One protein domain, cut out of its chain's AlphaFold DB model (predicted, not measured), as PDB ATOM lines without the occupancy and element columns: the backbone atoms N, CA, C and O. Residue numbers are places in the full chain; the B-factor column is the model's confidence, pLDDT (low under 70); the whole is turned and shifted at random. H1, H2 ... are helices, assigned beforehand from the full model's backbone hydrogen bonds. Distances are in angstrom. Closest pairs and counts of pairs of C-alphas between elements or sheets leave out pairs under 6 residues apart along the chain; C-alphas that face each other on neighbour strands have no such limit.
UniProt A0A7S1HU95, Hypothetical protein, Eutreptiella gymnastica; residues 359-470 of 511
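This is residues 359 to 470 of the 511 residues of the protein "Hypothetical protein" of Eutreptiella gymnastica (UniProt A0A7S1HU95). Look for a zigzag of three long helices: H3 runs through the middle, H1 lies along part of it the opposite way, and H4 folds back from its end as a hairpin, both spreading from H3 as narrow Vs. H2 closes the wide end of the first V, between the end of H1 and the start of H3; H5 bridges the other, between H3 and the end of H4, and H6 turns off from H5 at a corner. The printed part has 112 residues with six named helices, H1 to H6 in order along the chain, and no named strand; the class is all helix. It is only just compact, close to loose, with a radius of gyration of the C-alphas of 15.8 A, and it spans 46 by 33 by 26 A.

Begin with H3, residues 397 to 417, the hub, which touches four other helices. With residues 405 to 412 alone it touches H1, residues 359 to 375; the closest C-alphas, those of Ile 364 and Leu 405, are 6.8 A apart. These two run opposite ways at a shallow tilt of 33 degrees, near the line to a steep one. H4, residues 422 to 439, forms a helical hairpin with H3, at a shallow tilt of 25 degrees; the closest C-alphas, of Asn 415 and Arg 425, are 6.4 A apart. H5, residues 449 to 458, touches H3 about perpendicular, at 74 degrees, with C-alphas 404 and 449 closest at 5.6 A. H4 only just touches H5, with residue 439 alone and 3 pairs of C-alphas within 8 A; the closest, Leu 439 and Glu 451, are 6.1 A apart. H2, residues 385 to 394, only just touches H1, whose residue 375 alone comes near it, 6.4 A from Ala 391 between C-alphas. H2 and H3 only just touch, only at the corner, with 3 pairs of C-alphas within 8 A; C-alphas 392 and 399 are closest at 6.0 A. H6, residues 460 to 468, touches H5 only at the corner, where C-alphas 456 and 463 are closest at 4.8 A; it is apart from H3 and H4. In H1 to H6 every O i to N i+4 pair is within hydrogen-bond range.

Find C-alpha 397 at (25.760, 23.530, -29.380); from there H3 runs 30.0 A to C-alpha 417 at (5.594, 45.590, -32.378). H1 measures 24.5 A and H4 25.3 A. H6 ends at C-alpha 468, at (18.044, 45.059, -21.149).

The C-alphas of Ser 378 and Met 423, the two farthest apart, are 46.1 A apart. The printed part has no cut and no long link. Mean pLDDT of the printed part is 78.2; look for values under 70 at residues 359 to 361, 413 to 428 and 466 to 470.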
ATOM      1  N   GLN A 359      10.431  36.472 -45.474       50.00
ATOM      2  CA  GLN A 359      11.407  35.404 -45.720       50.00
ATOM      3  C   GLN A 359      12.278  35.113 -44.493       50.00
ATOM      4  O   GLN A 359      12.503  33.951 -44.170       50.00
ATOM      5  N   SER A 360      12.702  36.144 -43.753       56.84
ATOM      6  CA  SER A 360      13.493  35.945 -42.533       56.84
ATOM      7  C   SER A 360      12.671  35.337 -41.396       56.84
ATOM      8  O   SER A 360      13.188  34.515 -40.646       56.84
ATOM      9  N   SER A 361      11.380  35.671 -41.277       63.34
ATOM     10  CA  SER A 361      10.514  35.051 -40.266       63.34
ATOM     11  C   SER A 361      10.169  33.591 -40.563       63.34
ATOM     12  O   SER A 361      10.061  32.807 -39.626       63.34
ATOM     13  N   LEU A 362      10.029  33.226 -41.843       70.94
ATOM     14  CA  LEU A 362       9.800  31.840 -42.261       70.94
ATOM     15  C   LEU A 362      11.047  30.981 -42.021       70.94
ATOM     16  O   LEU A 362      10.930  29.910 -41.442       70.94
ATOM     17  N   ALA A 363      12.237  31.495 -42.344       71.38
ATOM     18  CA  ALA A 363      13.494  30.790 -42.089       71.38
ATOM     19  C   ALA A 363      13.716  30.495 -40.590       71.38
ATOM     20  O   ALA A 363      14.090  29.383 -40.233       71.38
ATOM     21  N   ILE A 364      13.416  31.458 -39.707       76.50
ATOM     22  CA  ILE A 364      13.497  31.261 -38.247       76.50
ATOM     23  C   ILE A 364      12.490  30.202 -37.774       76.50
ATOM     24  O   ILE A 364      12.804  29.411 -36.887       76.50
ATOM     25  N   ALA A 365      11.280  30.187 -38.341       76.12
ATOM     26  CA  ALA A 365      10.263  29.198 -37.994       76.12
ATOM     27  C   ALA A 365      10.667  27.782 -38.438       76.12
ATOM     28  O   ALA A 365      10.528  26.846 -37.655       76.12
ATOM     29  N   ASP A 366      11.225  27.638 -39.642       85.31
ATOM     30  CA  ASP A 366      11.708  26.355 -40.160       85.31
ATOM     31  C   ASP A 366      12.890  25.817 -39.337       85.31
ATOM     32  O   ASP A 366      12.952  24.624 -39.035       85.31
ATOM     33  N   GLU A 367      13.813  26.694 -38.931       85.88
ATOM     34  CA  GLU A 367      14.948  26.325 -38.081       85.88
ATOM     35  C   GLU A 367      14.498  25.935 -36.663       85.88
ATOM     36  O   GLU A 367      15.002  24.961 -36.098       85.88
ATOM     37  N   LEU A 368      13.498  26.629 -36.108       85.75
ATOM     38  CA  LEU A 368      12.904  26.271 -34.821       85.75
ATOM     39  C   LEU A 368      12.161  24.929 -34.891       85.75
ATOM     40  O   LEU A 368      12.328  24.102 -33.998       85.75
ATOM     41  N   ASP A 369      11.392  24.678 -35.952       87.00
ATOM     42  CA  ASP A 369      10.698  23.401 -36.165       87.00
ATOM     43  C   ASP A 369      11.693  22.243 -36.348       87.00
ATOM     44  O   ASP A 369      11.458  21.134 -35.858       87.00
ATOM     45  N   ALA A 370      12.818  22.480 -37.032       90.38
ATOM     46  CA  ALA A 370      13.892  21.500 -37.163       90.38
ATOM     47  C   ALA A 370      14.538  21.188 -35.806       90.38
ATOM     48  O   ALA A 370      14.739  20.018 -35.484       90.38
ATOM     49  N   LEU A 371      14.797  22.218 -34.997       90.75
ATOM     50  CA  LEU A 371      15.356  22.057 -33.661       90.75
ATOM     51  C   LEU A 371      14.391  21.302 -32.737       90.75
ATOM     52  O   LEU A 371      14.807  20.372 -32.059       90.75
ATOM     53  N   VAL A 372      13.102  21.649 -32.739       90.25
ATOM     54  CA  VAL A 372      12.098  20.941 -31.929       90.25
ATOM     55  C   VAL A 372      12.034  19.470 -32.323       90.25
ATOM     56  O   VAL A 372      12.073  18.627 -31.441       90.25
ATOM     57  N   LYS A 373      12.036  19.132 -33.617       92.62
ATOM     58  CA  LYS A 373      12.054  17.727 -34.069       92.62
ATOM     59  C   LYS A 373      13.314  16.964 -33.669       92.62
ATOM     60  O   LYS A 373      13.263  15.746 -33.549       92.62
ATOM     61  N   GLU A 374      14.446  17.649 -33.553       93.06
ATOM     62  CA  GLU A 374      15.709  17.029 -33.152       93.06
ATOM     63  C   GLU A 374      15.751  16.748 -31.644       93.06
ATOM     64  O   GLU A 374      16.332  15.751 -31.220       93.06
ATOM     65  N   LEU A 375      15.135  17.627 -30.852       92.81
ATOM     66  CA  LEU A 375      15.137  17.565 -29.394       92.81
ATOM     67  C   LEU A 375      13.934  16.798 -28.810       92.81
ATOM     68  O   LEU A 375      14.024  16.297 -27.693       92.81
ATOM     69  N   ASP A 376      12.830  16.693 -29.550       95.69
ATOM     70  CA  ASP A 376      11.619  15.954 -29.176       95.69
ATOM     71  C   ASP A 376      11.840  14.443 -29.331       95.69
ATOM     72  O   ASP A 376      11.511  13.814 -30.342       95.69
ATOM     73  N   SER A 377      12.445  13.857 -28.301       92.81
ATOM     74  CA  SER A 377      12.699  12.420 -28.208       92.81
ATOM     75  C   SER A 377      11.407  11.603 -28.094       92.81
ATOM     76  O   SER A 377      11.358  10.443 -28.516       92.81
ATOM     77  N   SER A 378      10.359  12.212 -27.534       93.50
ATOM     78  CA  SER A 378       9.052  11.604 -27.322       93.50
ATOM     79  C   SER A 378       8.221  11.518 -28.608       93.50
ATOM     80  O   SER A 378       7.361  10.640 -28.736       93.50
ATOM     81  N   GLY A 379       8.507  12.388 -29.581       94.94
ATOM     82  CA  GLY A 379       7.797  12.510 -30.848       94.94
ATOM     83  C   GLY A 379       6.374  13.056 -30.701       94.94
ATOM     84  O   GLY A 379       5.540  12.821 -31.585       94.94
ATOM     85  N   ASP A 380       6.058  13.720 -29.585       92.19
ATOM     86  CA  ASP A 380       4.727  14.270 -29.306       92.19
ATOM     87  C   ASP A 380       4.509  15.672 -29.915       92.19
ATOM     88  O   ASP A 380       3.378  16.175 -29.961       92.19
ATOM     89  N   GLY A 381       5.569  16.260 -30.476       88.62
ATOM     90  CA  GLY A 381       5.606  17.588 -31.071       88.62
ATOM     91  C   GLY A 381       5.763  18.720 -30.054       88.62
ATOM     92  O   GLY A 381       5.587  19.884 -30.426       88.62
ATOM     93  N   LEU A 382       6.045  18.417 -28.786       88.12
ATOM     94  CA  LEU A 382       6.261  19.369 -27.705       88.12
ATOM     95  C   LEU A 382       7.623  19.123 -27.066       88.12
ATOM     96  O   LEU A 382       7.984  18.005 -26.744       88.12
ATOM     97  N   LEU A 383       8.358  20.202 -26.803       88.25
ATOM     98  CA  LEU A 383       9.616  20.086 -26.086       88.25
ATOM     99  C   LEU A 383       9.373  20.034 -24.578       88.25
ATOM    100  O   LEU A 383       9.019  21.052 -23.971       88.25
ATOM    101  N   GLN A 384       9.551  18.865 -23.971       91.81
ATOM    102  CA  GLN A 384       9.439  18.724 -22.523       91.81
ATOM    103  C   GLN A 384      10.686  19.286 -21.823       91.81
ATOM    104  O   GLN A 384      11.770  19.382 -22.399       91.81
ATOM    105  N   VAL A 385      10.539  19.689 -20.555       89.19
ATOM    106  CA  VAL A 385      11.645  20.289 -19.782       89.19
ATOM    107  C   VAL A 385      12.814  19.315 -19.645       89.19
ATOM    108  O   VAL A 385      13.963  19.732 -19.769       89.19
ATOM    109  N   ASP A 386      12.515  18.034 -19.436       93.19
ATOM    110  CA  ASP A 386      13.523  16.989 -19.266       93.19
ATOM    111  C   ASP A 386      14.282  16.731 -20.579       93.19
ATOM    112  O   ASP A 386      15.507  16.654 -20.566       93.19
ATOM    113  N   GLU A 387      13.583  16.720 -21.719       90.06
ATOM    114  CA  GLU A 387      14.188  16.578 -23.053       90.06
ATOM    115  C   GLU A 387      15.093  17.761 -23.395       90.06
ATOM    116  O   GLU A 387      16.199  17.592 -23.907       90.06
ATOM    117  N   LEU A 388      14.654  18.978 -23.058       89.19
ATOM    118  CA  LEU A 388      15.467  20.174 -23.232       89.19
ATOM    119  C   LEU A 388      16.701  20.153 -22.317       89.19
ATOM    120  O   LEU A 388      17.786  20.530 -22.755       89.19
ATOM    121  N   ALA A 389      16.558  19.735 -21.059       84.69
ATOM    122  CA  ALA A 389      17.678  19.643 -20.126       84.69
ATOM    123  C   ALA A 389      18.705  18.597 -20.587       84.69
ATOM    124  O   ALA A 389      19.894  18.906 -20.664       84.69
ATOM    125  N   GLU A 390      18.246  17.406 -20.978       91.62
ATOM    126  CA  GLU A 390      19.095  16.337 -21.510       91.62
ATOM    127  C   GLU A 390      19.796  16.763 -22.808       91.62
ATOM    128  O   GLU A 390      20.993  16.526 -22.994       91.62
ATOM    129  N   ALA A 391      19.092  17.465 -23.696       88.94
ATOM    130  CA  ALA A 391      19.674  18.023 -24.908       88.94
ATOM    131  C   ALA A 391      20.785  19.040 -24.615       88.94
ATOM    132  O   ALA A 391      21.863  18.977 -25.207       88.94
ATOM    133  N   LEU A 392      20.543  19.966 -23.685       87.75
ATOM    134  CA  LEU A 392      21.511  20.998 -23.318       87.75
ATOM    135  C   LEU A 392      22.735  20.424 -22.595       87.75
ATOM    136  O   LEU A 392      23.841  20.931 -22.787       87.75
ATOM    137  N   GLU A 393      22.558  19.372 -21.790       87.44
ATOM    138  CA  GLU A 393      23.664  18.660 -21.144       87.44
ATOM    139  C   GLU A 393      24.470  17.817 -22.139       87.44
ATOM    140  O   GLU A 393      25.700  17.786 -22.068       87.44
ATOM    141  N   SER A 394      23.798  17.151 -23.081       88.88
ATOM    142  CA  SER A 394      24.446  16.252 -24.042       88.88
ATOM    143  C   SER A 394      25.174  16.991 -25.164       88.88
ATOM    144  O   SER A 394      26.246  16.546 -25.586       88.88
ATOM    145  N   LYS A 395      24.630  18.115 -25.651       91.12
ATOM    146  CA  LYS A 395      25.245  18.922 -26.714       91.12
ATOM    147  C   LYS A 395      25.134  20.424 -26.407       91.12
ATOM    148  O   LYS A 395      24.093  21.036 -26.659       91.12
ATOM    149  N   PRO A 396      26.229  21.077 -25.970       83.44
ATOM    150  CA  PRO A 396      26.219  22.511 -25.668       83.44
ATOM    151  C   PRO A 396      25.943  23.396 -26.900       83.44
ATOM    152  O   PRO A 396      25.553  24.553 -26.753       83.44
ATOM    153  N   GLU A 397      26.091  22.858 -28.115       85.25
ATOM    154  CA  GLU A 397      25.760  23.530 -29.380       85.25
ATOM    155  C   GLU A 397      24.272  23.920 -29.471       85.25
ATOM    156  O   GLU A 397      23.940  24.964 -30.039       85.25
ATOM    157  N   TYR A 398      23.364  23.155 -28.848       87.31
ATOM    158  CA  TYR A 398      21.940  23.512 -28.820       87.31
ATOM    159  C   TYR A 398      21.671  24.775 -28.006       87.31
ATOM    160  O   TYR A 398      20.790  25.555 -28.364       87.31
ATOM    161  N   ALA A 399      22.456  25.025 -26.954       77.69
ATOM    162  CA  ALA A 399      22.344  26.251 -26.171       77.69
ATOM    163  C   ALA A 399      22.679  27.481 -27.027       77.69
ATOM    164  O   ALA A 399      21.981  28.494 -26.966       77.69
ATOM    165  N   GLN A 400      23.722  27.376 -27.858       79.62
ATOM    166  CA  GLN A 400      24.125  28.441 -28.777       79.62
ATOM    167  C   GLN A 400      23.067  28.668 -29.860       79.62
ATOM    168  O   GLN A 400      22.640  29.804 -30.053       79.62
ATOM    169  N   ARG A 401      22.567  27.595 -30.491       84.31
ATOM    170  CA  ARG A 401      21.485  27.670 -31.490       84.31
ATOM    171  C   ARG A 401      20.209  28.301 -30.937       84.31
ATOM    172  O   ARG A 401      19.672  29.220 -31.549       84.31
ATOM    173  N   LEU A 402      19.750  27.872 -29.758       83.00
ATOM    174  CA  LEU A 402      18.580  28.462 -29.092       83.00
ATOM    175  C   LEU A 402      18.781  29.946 -28.798       83.00
ATOM    176  O   LEU A 402      17.848  30.740 -28.927       83.00
ATOM    177  N   MET A 403      19.993  30.338 -28.408       77.00
ATOM    178  CA  MET A 403      20.300  31.733 -28.132       77.00
ATOM    179  C   MET A 403      20.308  32.576 -29.411       77.00
ATOM    180  O   MET A 403      19.702  33.648 -29.415       77.00
ATOM    181  N   THR A 404      20.900  32.076 -30.498       80.56
ATOM    182  CA  THR A 404      20.842  32.693 -31.834       80.56
ATOM    183  C   THR A 404      19.403  32.846 -32.325       80.56
ATOM    184  O   THR A 404      19.002  33.946 -32.713       80.56
ATOM    185  N   LEU A 405      18.576  31.801 -32.212       81.00
ATOM    186  CA  LEU A 405      17.149  31.867 -32.544       81.00
ATOM    187  C   LEU A 405      16.416  32.913 -31.695       81.00
ATOM    188  O   LEU A 405      15.673  33.730 -32.238       81.00
ATOM    189  N   LYS A 406      16.673  32.960 -30.382       77.12
ATOM    190  CA  LYS A 406      16.078  33.955 -29.476       77.12
ATOM    191  C   LYS A 406      16.443  35.386 -29.877       77.12
ATOM    192  O   LYS A 406      15.575  36.257 -29.863       77.12
ATOM    193  N   ILE A 407      17.703  35.634 -30.237       74.69
ATOM    194  CA  ILE A 407      18.167  36.944 -30.717       74.69
ATOM    195  C   ILE A 407      17.422  37.312 -32.001       74.69
ATOM    196  O   ILE A 407      16.789  38.364 -32.061       74.69
ATOM    197  N   ASN A 408      17.425  36.429 -32.999       75.94
ATOM    198  CA  ASN A 408      16.786  36.688 -34.288       75.94
ATOM    199  C   ASN A 408      15.267  36.898 -34.152       75.94
ATOM    200  O   ASN A 408      14.707  37.803 -34.776       75.94
ATOM    201  N   MET A 409      14.601  36.140 -33.275       74.50
ATOM    202  CA  MET A 409      13.187  36.343 -32.944       74.50
ATOM    203  C   MET A 409      12.936  37.678 -32.245       74.50
ATOM    204  O   MET A 409      11.985  38.370 -32.608       74.50
ATOM    205  N   ALA A 410      13.766  38.071 -31.276       71.94
ATOM    206  CA  ALA A 410      13.618  39.349 -30.581       71.94
ATOM    207  C   ALA A 410      13.756  40.531 -31.553       71.94
ATOM    208  O   ALA A 410      12.920  41.436 -31.546       71.94
ATOM    209  N   LEU A 411      14.745  40.481 -32.451       71.19
ATOM    210  CA  LEU A 411      14.953  41.502 -33.482       71.19
ATOM    211  C   LEU A 411      13.783  41.545 -34.486       71.19
ATOM    212  O   LEU A 411      13.308  42.624 -34.841       71.19
ATOM    213  N   SER A 412      13.261  40.383 -34.894       71.94
ATOM    214  CA  SER A 412      12.082  40.280 -35.771       71.94
ATOM    215  C   SER A 412      10.806  40.816 -35.103       71.94
ATOM    216  O   SER A 412      10.021  41.543 -35.713       71.94
ATOM    217  N   THR A 413      10.620  40.519 -33.817       66.88
ATOM    218  CA  THR A 413       9.439  40.926 -33.043       66.88
ATOM    219  C   THR A 413       9.460  42.421 -32.732       66.88
ATOM    220  O   THR A 413       8.425  43.080 -32.825       66.88
ATOM    221  N   GLN A 414      10.635  42.998 -32.455       62.47
ATOM    222  CA  GLN A 414      10.790  44.440 -32.257       62.47
ATOM    223  C   GLN A 414      10.413  45.238 -33.518       62.47
ATOM    224  O   GLN A 414       9.771  46.281 -33.406       62.47
ATOM    225  N   ASN A 415      10.719  44.714 -34.711       61.25
ATOM    226  CA  ASN A 415      10.272  45.294 -35.983       61.25
ATOM    227  C   ASN A 415       8.747  45.250 -36.171       61.25
ATOM    228  O   ASN A 415       8.180  46.148 -36.793       61.25
ATOM    229  N   LYS A 416       8.077  44.213 -35.650       62.53
ATOM    230  CA  LYS A 416       6.620  44.050 -35.772       62.53
ATOM    231  C   LYS A 416       5.841  44.873 -34.739       62.53
ATOM    232  O   LYS A 416       4.832  45.465 -35.098       62.53
ATOM    233  N   LEU A 417       6.315  44.949 -33.491       53.62
ATOM    234  CA  LEU A 417       5.594  45.590 -32.378       53.62
ATOM    235  C   LEU A 417       5.722  47.121 -32.320       53.62
ATOM    236  O   LEU A 417       4.921  47.760 -31.645       53.62
ATOM    237  N   GLN A 418       6.720  47.736 -32.965       52.53
ATOM    238  CA  GLN A 418       7.022  49.161 -32.742       52.53
ATOM    239  C   GLN A 418       6.522  50.133 -33.817       52.53
ATOM    240  O   GLN A 418       6.860  51.319 -33.752       52.53
ATOM    241  N   SER A 419       5.715  49.709 -34.792       47.78
ATOM    242  CA  SER A 419       5.321  50.641 -35.850       47.78
ATOM    243  C   SER A 419       4.002  50.318 -36.564       47.78
ATOM    244  O   SER A 419       3.991  49.576 -37.549       47.78
ATOM    245  N   ASP A 420       2.941  51.021 -36.171       55.25
ATOM    246  CA  ASP A 420       1.851  51.393 -37.091       55.25
ATOM    247  C   ASP A 420       2.312  52.486 -38.074       55.25
ATOM    248  O   ASP A 420       1.710  52.712 -39.119       55.25
ATOM    249  N   ASN A 421       3.423  53.166 -37.754       65.62
ATOM    250  CA  ASN A 421       4.021  54.193 -38.593       65.62
ATOM    251  C   ASN A 421       5.089  53.588 -39.536       65.62
ATOM    252  O   ASN A 421       6.165  53.209 -39.059       65.62
ATOM    253  N   PRO A 422       4.861  53.556 -40.861       68.06
ATOM    254  CA  PRO A 422       5.791  52.957 -41.821       68.06
ATOM    255  C   PRO A 422       7.196  53.582 -41.785       68.06
ATOM    256  O   PRO A 422       8.182  52.876 -41.988       68.06
ATOM    257  N   MET A 423       7.319  54.864 -41.428       62.22
ATOM    258  CA  MET A 423       8.606  55.555 -41.291       62.22
ATOM    259  C   MET A 423       9.405  55.046 -40.085       62.22
ATOM    260  O   MET A 423      10.608  54.804 -40.177       62.22
ATOM    261  N   ARG A 424       8.732  54.793 -38.954       64.75
ATOM    262  CA  ARG A 424       9.374  54.195 -37.772       64.75
ATOM    263  C   ARG A 424       9.803  52.753 -38.049       64.75
ATOM    264  O   ARG A 424      10.883  52.365 -37.608       64.75
ATOM    265  N   ARG A 425       9.014  51.999 -38.828       67.75
ATOM    266  CA  ARG A 425       9.378  50.651 -39.297       67.75
ATOM    267  C   ARG A 425      10.655  50.681 -40.128       67.75
ATOM    268  O   ARG A 425      11.598  49.960 -39.819       67.75
ATOM    269  N   ALA A 426      10.701  51.543 -41.145       67.19
ATOM    270  CA  ALA A 426      11.848  51.677 -42.036       67.19
ATOM    271  C   ALA A 426      13.113  52.110 -41.276       67.19
ATOM    272  O   ALA A 426      14.183  51.544 -41.491       67.19
ATOM    273  N   MET A 427      12.987  53.046 -40.330       67.62
ATOM    274  CA  MET A 427      14.112  53.502 -39.513       67.62
ATOM    275  C   MET A 427      14.637  52.405 -38.574       67.62
ATOM    276  O   MET A 427      15.851  52.219 -38.478       67.62
ATOM    277  N   LEU A 428      13.753  51.648 -37.915       65.75
ATOM    278  CA  LEU A 428      14.148  50.502 -37.086       65.75
ATOM    279  C   LEU A 428      14.804  49.407 -37.925       65.75
ATOM    280  O   LEU A 428      15.849  48.889 -37.539       65.75
ATOM    281  N   GLN A 429      14.255  49.114 -39.102       70.06
ATOM    282  CA  GLN A 429      14.811  48.128 -40.020       70.06
ATOM    283  C   GLN A 429      16.179  48.560 -40.564       70.06
ATOM    284  O   GLN A 429      17.093  47.742 -40.637       70.06
ATOM    285  N   PHE A 430      16.371  49.848 -40.856       72.19
ATOM    286  CA  PHE A 430      17.675  50.405 -41.221       72.19
ATOM    287  C   PHE A 430      18.688  50.296 -40.075       72.19
ATOM    288  O   PHE A 430      19.820  49.858 -40.287       72.19
ATOM    289  N   GLN A 431      18.290  50.648 -38.847       72.88
ATOM    290  CA  GLN A 431      19.148  50.508 -37.669       72.88
ATOM    291  C   GLN A 431      19.518  49.047 -37.408       72.88
ATOM    292  O   GLN A 431      20.676  48.766 -37.113       72.88
ATOM    293  N   LEU A 432      18.569  48.125 -37.576       71.38
ATOM    294  CA  LEU A 432      18.788  46.685 -37.468       71.38
ATOM    295  C   LEU A 432      19.727  46.157 -38.541       71.38
ATOM    296  O   LEU A 432      20.649  45.427 -38.206       71.38
ATOM    297  N   ASN A 433      19.559  46.560 -39.800       76.00
ATOM    298  CA  ASN A 433      20.462  46.166 -40.881       76.00
ATOM    299  C   ASN A 433      21.880  46.699 -40.650       76.00
ATOM    300  O   ASN A 433      22.850  45.983 -40.872       76.00
ATOM    301  N   LYS A 434      22.007  47.928 -40.137       77.06
ATOM    302  CA  LYS A 434      23.298  48.517 -39.762       77.06
ATOM    303  C   LYS A 434      23.920  47.823 -38.552       77.06
ATOM    304  O   LYS A 434      25.141  47.728 -38.472       77.06
ATOM    305  N   LEU A 435      23.102  47.378 -37.598       73.12
ATOM    306  CA  LEU A 435      23.561  46.566 -36.476       73.12
ATOM    307  C   LEU A 435      24.031  45.204 -36.993       73.12
ATOM    308  O   LEU A 435      25.132  44.792 -36.671       73.12
ATOM    309  N   ARG A 436      23.249  44.561 -37.863       78.56
ATOM    310  CA  ARG A 436      23.576  43.273 -38.472       78.56
ATOM    311  C   ARG A 436      24.888  43.343 -39.238       78.56
ATOM    312  O   ARG A 436      25.800  42.650 -38.846       78.56
ATOM    313  N   GLN A 437      25.055  44.280 -40.170       81.31
ATOM    314  CA  GLN A 437      26.322  44.484 -40.898       81.31
ATOM    315  C   GLN A 437      27.550  44.717 -40.009       81.31
ATOM    316  O   GLN A 437      28.677  44.553 -40.457       81.31
ATOM    317  N   LYS A 438      27.364  45.204 -38.780       77.88
ATOM    318  CA  LYS A 438      28.478  45.412 -37.847       77.88
ATOM    319  C   LYS A 438      28.815  44.173 -37.035       77.88
ATOM    320  O   LYS A 438      29.917  44.101 -36.500       77.88
ATOM    321  N   LEU A 439      27.833  43.307 -36.836       82.38
ATOM    322  CA  LEU A 439      27.914  42.187 -35.917       82.38
ATOM    323  C   LEU A 439      28.107  40.864 -36.658       82.38
ATOM    324  O   LEU A 439      28.825  40.026 -36.146       82.38
ATOM    325  N   ASP A 440      27.489  40.711 -37.825       87.06
ATOM    326  CA  ASP A 440      27.610  39.596 -38.767       87.06
ATOM    327  C   ASP A 440      28.990  39.706 -39.435       87.06
ATOM    328  O   ASP A 440      29.218  40.558 -40.295       87.06
ATOM    329  N   LEU A 441      29.964  38.969 -38.900       85.75
ATOM    330  CA  LEU A 441      31.374  39.058 -39.286       85.75
ATOM    331  C   LEU A 441      31.673  38.199 -40.513       85.75
ATOM    332  O   LEU A 441      32.661  38.460 -41.204       85.75
ATOM    333  N   ASP A 442      30.869  37.164 -40.749       89.31
ATOM    334  CA  ASP A 442      31.014  36.259 -41.883       89.31
ATOM    335  C   ASP A 442      30.068  36.575 -43.061       89.31
ATOM    336  O   ASP A 442      30.178  35.931 -44.108       89.31
ATOM    337  N   ASP A 443      29.222  37.608 -42.930       84.62
ATOM    338  CA  ASP A 443      28.238  38.065 -43.924       84.62
ATOM    339  C   ASP A 443      27.249  36.948 -44.329       84.62
ATOM    340  O   ASP A 443      26.686  36.954 -45.434       84.62
ATOM    341  N   ASN A 444      27.005  35.967 -43.451       81.56
ATOM    342  CA  ASN A 444      26.086  34.863 -43.739       81.56
ATOM    343  C   ASN A 444      24.607  35.282 -43.630       81.56
ATOM    344  O   ASN A 444      23.702  34.532 -44.022       81.56
ATOM    345  N   GLY A 445      24.346  36.500 -43.148       77.38
ATOM    346  CA  GLY A 445      23.010  37.040 -42.990       77.38
ATOM    347  C   GLY A 445      22.298  36.491 -41.760       77.38
ATOM    348  O   GLY A 445      21.068  36.543 -41.726       77.38
ATOM    349  N   TYR A 446      23.016  35.986 -40.762       78.06
ATOM    350  CA  TYR A 446      22.552  35.551 -39.448       78.06
ATOM    351  C   TYR A 446      23.521  36.067 -38.384       78.06
ATOM    352  O   TYR A 446      24.659  36.397 -38.659       78.06
ATOM    353  N   LEU A 447      23.027  36.215 -37.156       76.06
ATOM    354  CA  LEU A 447      23.859  36.629 -36.031       76.06
ATOM    355  C   LEU A 447      24.183  35.412 -35.181       76.06
ATOM    356  O   LEU A 447      23.363  34.986 -34.357       76.06
ATOM    357  N   GLU A 448      25.362  34.839 -35.381       83.50
ATOM    358  CA  GLU A 448      25.797  33.721 -34.563       83.50
ATOM    359  C   GLU A 448      26.090  34.174 -33.129       83.50
ATOM    360  O   GLU A 448      26.473  35.313 -32.850       83.50
ATOM    361  N   TYR A 449      25.934  33.255 -32.176       76.19
ATOM    362  CA  TYR A 449      26.234  33.549 -30.777       76.19
ATOM    363  C   TYR A 449      27.691  34.005 -30.583       76.19
ATOM    364  O   TYR A 449      27.946  34.911 -29.791       76.19
ATOM    365  N   ASN A 450      28.636  33.425 -31.330       83.00
ATOM    366  CA  ASN A 450      30.055  33.784 -31.259       83.00
ATOM    367  C   ASN A 450      30.312  35.215 -31.739       83.00
ATOM    368  O   ASN A 450      31.109  35.933 -31.140       83.00
ATOM    369  N   GLU A 451      29.611  35.641 -32.782       85.62
ATOM    370  CA  GLU A 451      29.696  36.986 -33.343       85.62
ATOM    371  C   GLU A 451      29.078  38.020 -32.408       85.62
ATOM    372  O   GLU A 451      29.692  39.040 -32.085       85.62
ATOM    373  N   LEU A 452      27.897  37.708 -31.867       81.50
ATOM    374  CA  LEU A 452      27.257  38.532 -30.852       81.50
ATOM    375  C   LEU A 452      28.122  38.628 -29.591       81.50
ATOM    376  O   LEU A 452      28.199  39.689 -28.970       81.50
ATOM    377  N   GLN A 453      28.778  37.533 -29.206       83.44
ATOM    378  CA  GLN A 453      29.681  37.506 -28.065       83.44
ATOM    379  C   GLN A 453      30.933  38.344 -28.322       83.44
ATOM    380  O   GLN A 453      31.258  39.193 -27.494       83.44
ATOM    381  N   ALA A 454      31.579  38.176 -29.476       83.50
ATOM    382  CA  ALA A 454      32.728  38.980 -29.877       83.50
ATOM    383  C   ALA A 454      32.386  40.476 -29.893       83.50
ATOM    384  O   ALA A 454      33.158  41.302 -29.403       83.50
ATOM    385  N   ALA A 455      31.199  40.830 -30.381       82.12
ATOM    386  CA  ALA A 455      30.748  42.206 -30.412       82.12
ATOM    387  C   ALA A 455      30.345  42.766 -29.042       82.12
ATOM    388  O   ALA A 455      30.644  43.919 -28.747       82.12
ATOM    389  N   ALA A 456      29.697  41.974 -28.185       82.69
ATOM    390  CA  ALA A 456      29.373  42.382 -26.818       82.69
ATOM    391  C   ALA A 456      30.634  42.530 -25.949       82.69
ATOM    392  O   ALA A 456      30.673  43.374 -25.057       82.69
ATOM    393  N   ASP A 457      31.672  41.734 -26.217       84.75
ATOM    394  CA  ASP A 457      32.980  41.881 -25.581       84.75
ATOM    395  C   ASP A 457      33.747  43.107 -26.111       84.75
ATOM    396  O   ASP A 457      34.498  43.727 -25.351       84.75
ATOM    397  N   ALA A 458      33.537  43.487 -27.377       82.88
ATOM    398  CA  ALA A 458      34.122  44.681 -27.989       82.88
ATOM    399  C   ALA A 458      33.405  45.992 -27.604       82.88
ATOM    400  O   ALA A 458      34.063  47.027 -27.487       82.88
ATOM    401  N   ASP A 459      32.084  45.962 -27.388       84.69
ATOM    402  CA  ASP A 459      31.253  47.126 -27.054       84.69
ATOM    403  C   ASP A 459      30.436  46.906 -25.753       84.69
ATOM    404  O   ASP A 459      29.370  46.274 -25.761       84.69
ATOM    405  N   PRO A 460      30.880  47.479 -24.614       83.19
ATOM    406  CA  PRO A 460      30.175  47.378 -23.334       83.19
ATOM    407  C   PRO A 460      28.762  47.983 -23.344       83.19
ATOM    408  O   PRO A 460      27.901  47.552 -22.569       83.19
ATOM    409  N   GLU A 461      28.491  48.982 -24.191       78.50
ATOM    410  CA  GLU A 461      27.141  49.541 -24.308       78.50
ATOM    411  C   GLU A 461      26.196  48.563 -24.996       78.50
ATOM    412  O   GLU A 461      25.039  48.428 -24.582       78.50
ATOM    413  N   LEU A 462      26.684  47.849 -26.013       77.31
ATOM    414  CA  LEU A 462      25.932  46.785 -26.667       77.31
ATOM    415  C   LEU A 462      25.591  45.678 -25.665       77.31
ATOM    416  O   LEU A 462      24.440  45.250 -25.603       77.31
ATOM    417  N   GLN A 463      26.533  45.287 -24.803       76.50
ATOM    418  CA  GLN A 463      26.282  44.311 -23.737       76.50
ATOM    419  C   GLN A 463      25.174  44.765 -22.771       76.50
ATOM    420  O   GLN A 463      24.319  43.964 -22.371       76.50
ATOM    421  N   LYS A 464      25.143  46.058 -22.417       74.88
ATOM    422  CA  LYS A 464      24.085  46.645 -21.580       74.88
ATOM    423  C   LYS A 464      22.727  46.639 -22.295       74.88
ATOM    424  O   LYS A 464      21.723  46.284 -21.677       74.88
ATOM    425  N   LYS A 465      22.693  46.971 -23.592       72.69
ATOM    426  CA  LYS A 465      21.476  46.944 -24.426       72.69
ATOM    427  C   LYS A 465      20.931  45.523 -24.593       72.69
ATOM    428  O   LYS A 465      19.753  45.302 -24.330       72.69
ATOM    429  N   LEU A 466      21.784  44.553 -24.915       69.06
ATOM    430  CA  LEU A 466      21.417  43.134 -25.000       69.06
ATOM    431  C   LEU A 466      20.887  42.605 -23.658       69.06
ATOM    432  O   LEU A 466      19.856  41.937 -23.610       69.06
ATOM    433  N   SER A 467      21.514  42.991 -22.545       69.69
ATOM    434  CA  SER A 467      21.028  42.611 -21.212       69.69
ATOM    435  C   SER A 467      19.650  43.200 -20.903       69.69
ATOM    436  O   SER A 467      18.831  42.522 -20.287       69.69
ATOM    437  N   SER A 468      19.357  44.427 -21.355       64.75
ATOM    438  CA  SER A 468      18.044  45.059 -21.149       64.75
ATOM    439  C   SER A 468      16.898  44.374 -21.904       64.75
ATOM    440  O   SER A 468      15.759  44.444 -21.458       64.75
ATOM    441  N   ILE A 469      17.204  43.648 -22.986       55.34
ATOM    442  CA  ILE A 469      16.245  42.809 -23.726       55.34
ATOM    443  C   ILE A 469      16.279  41.331 -23.284       55.34
ATOM    444  O   ILE A 469      15.748  40.459 -23.967       55.34
ATOM    445  N   GLY A 470      16.899  41.024 -22.135       53.41
ATOM    446  CA  GLY A 470      16.936  39.671 -21.562       53.41
ATOM    447  C   GLY A 470      17.912  38.708 -22.249       53.41
ATOM    448  O   GLY A 470      17.727  37.485 -22.190       53.41
TER     449      GLY A 470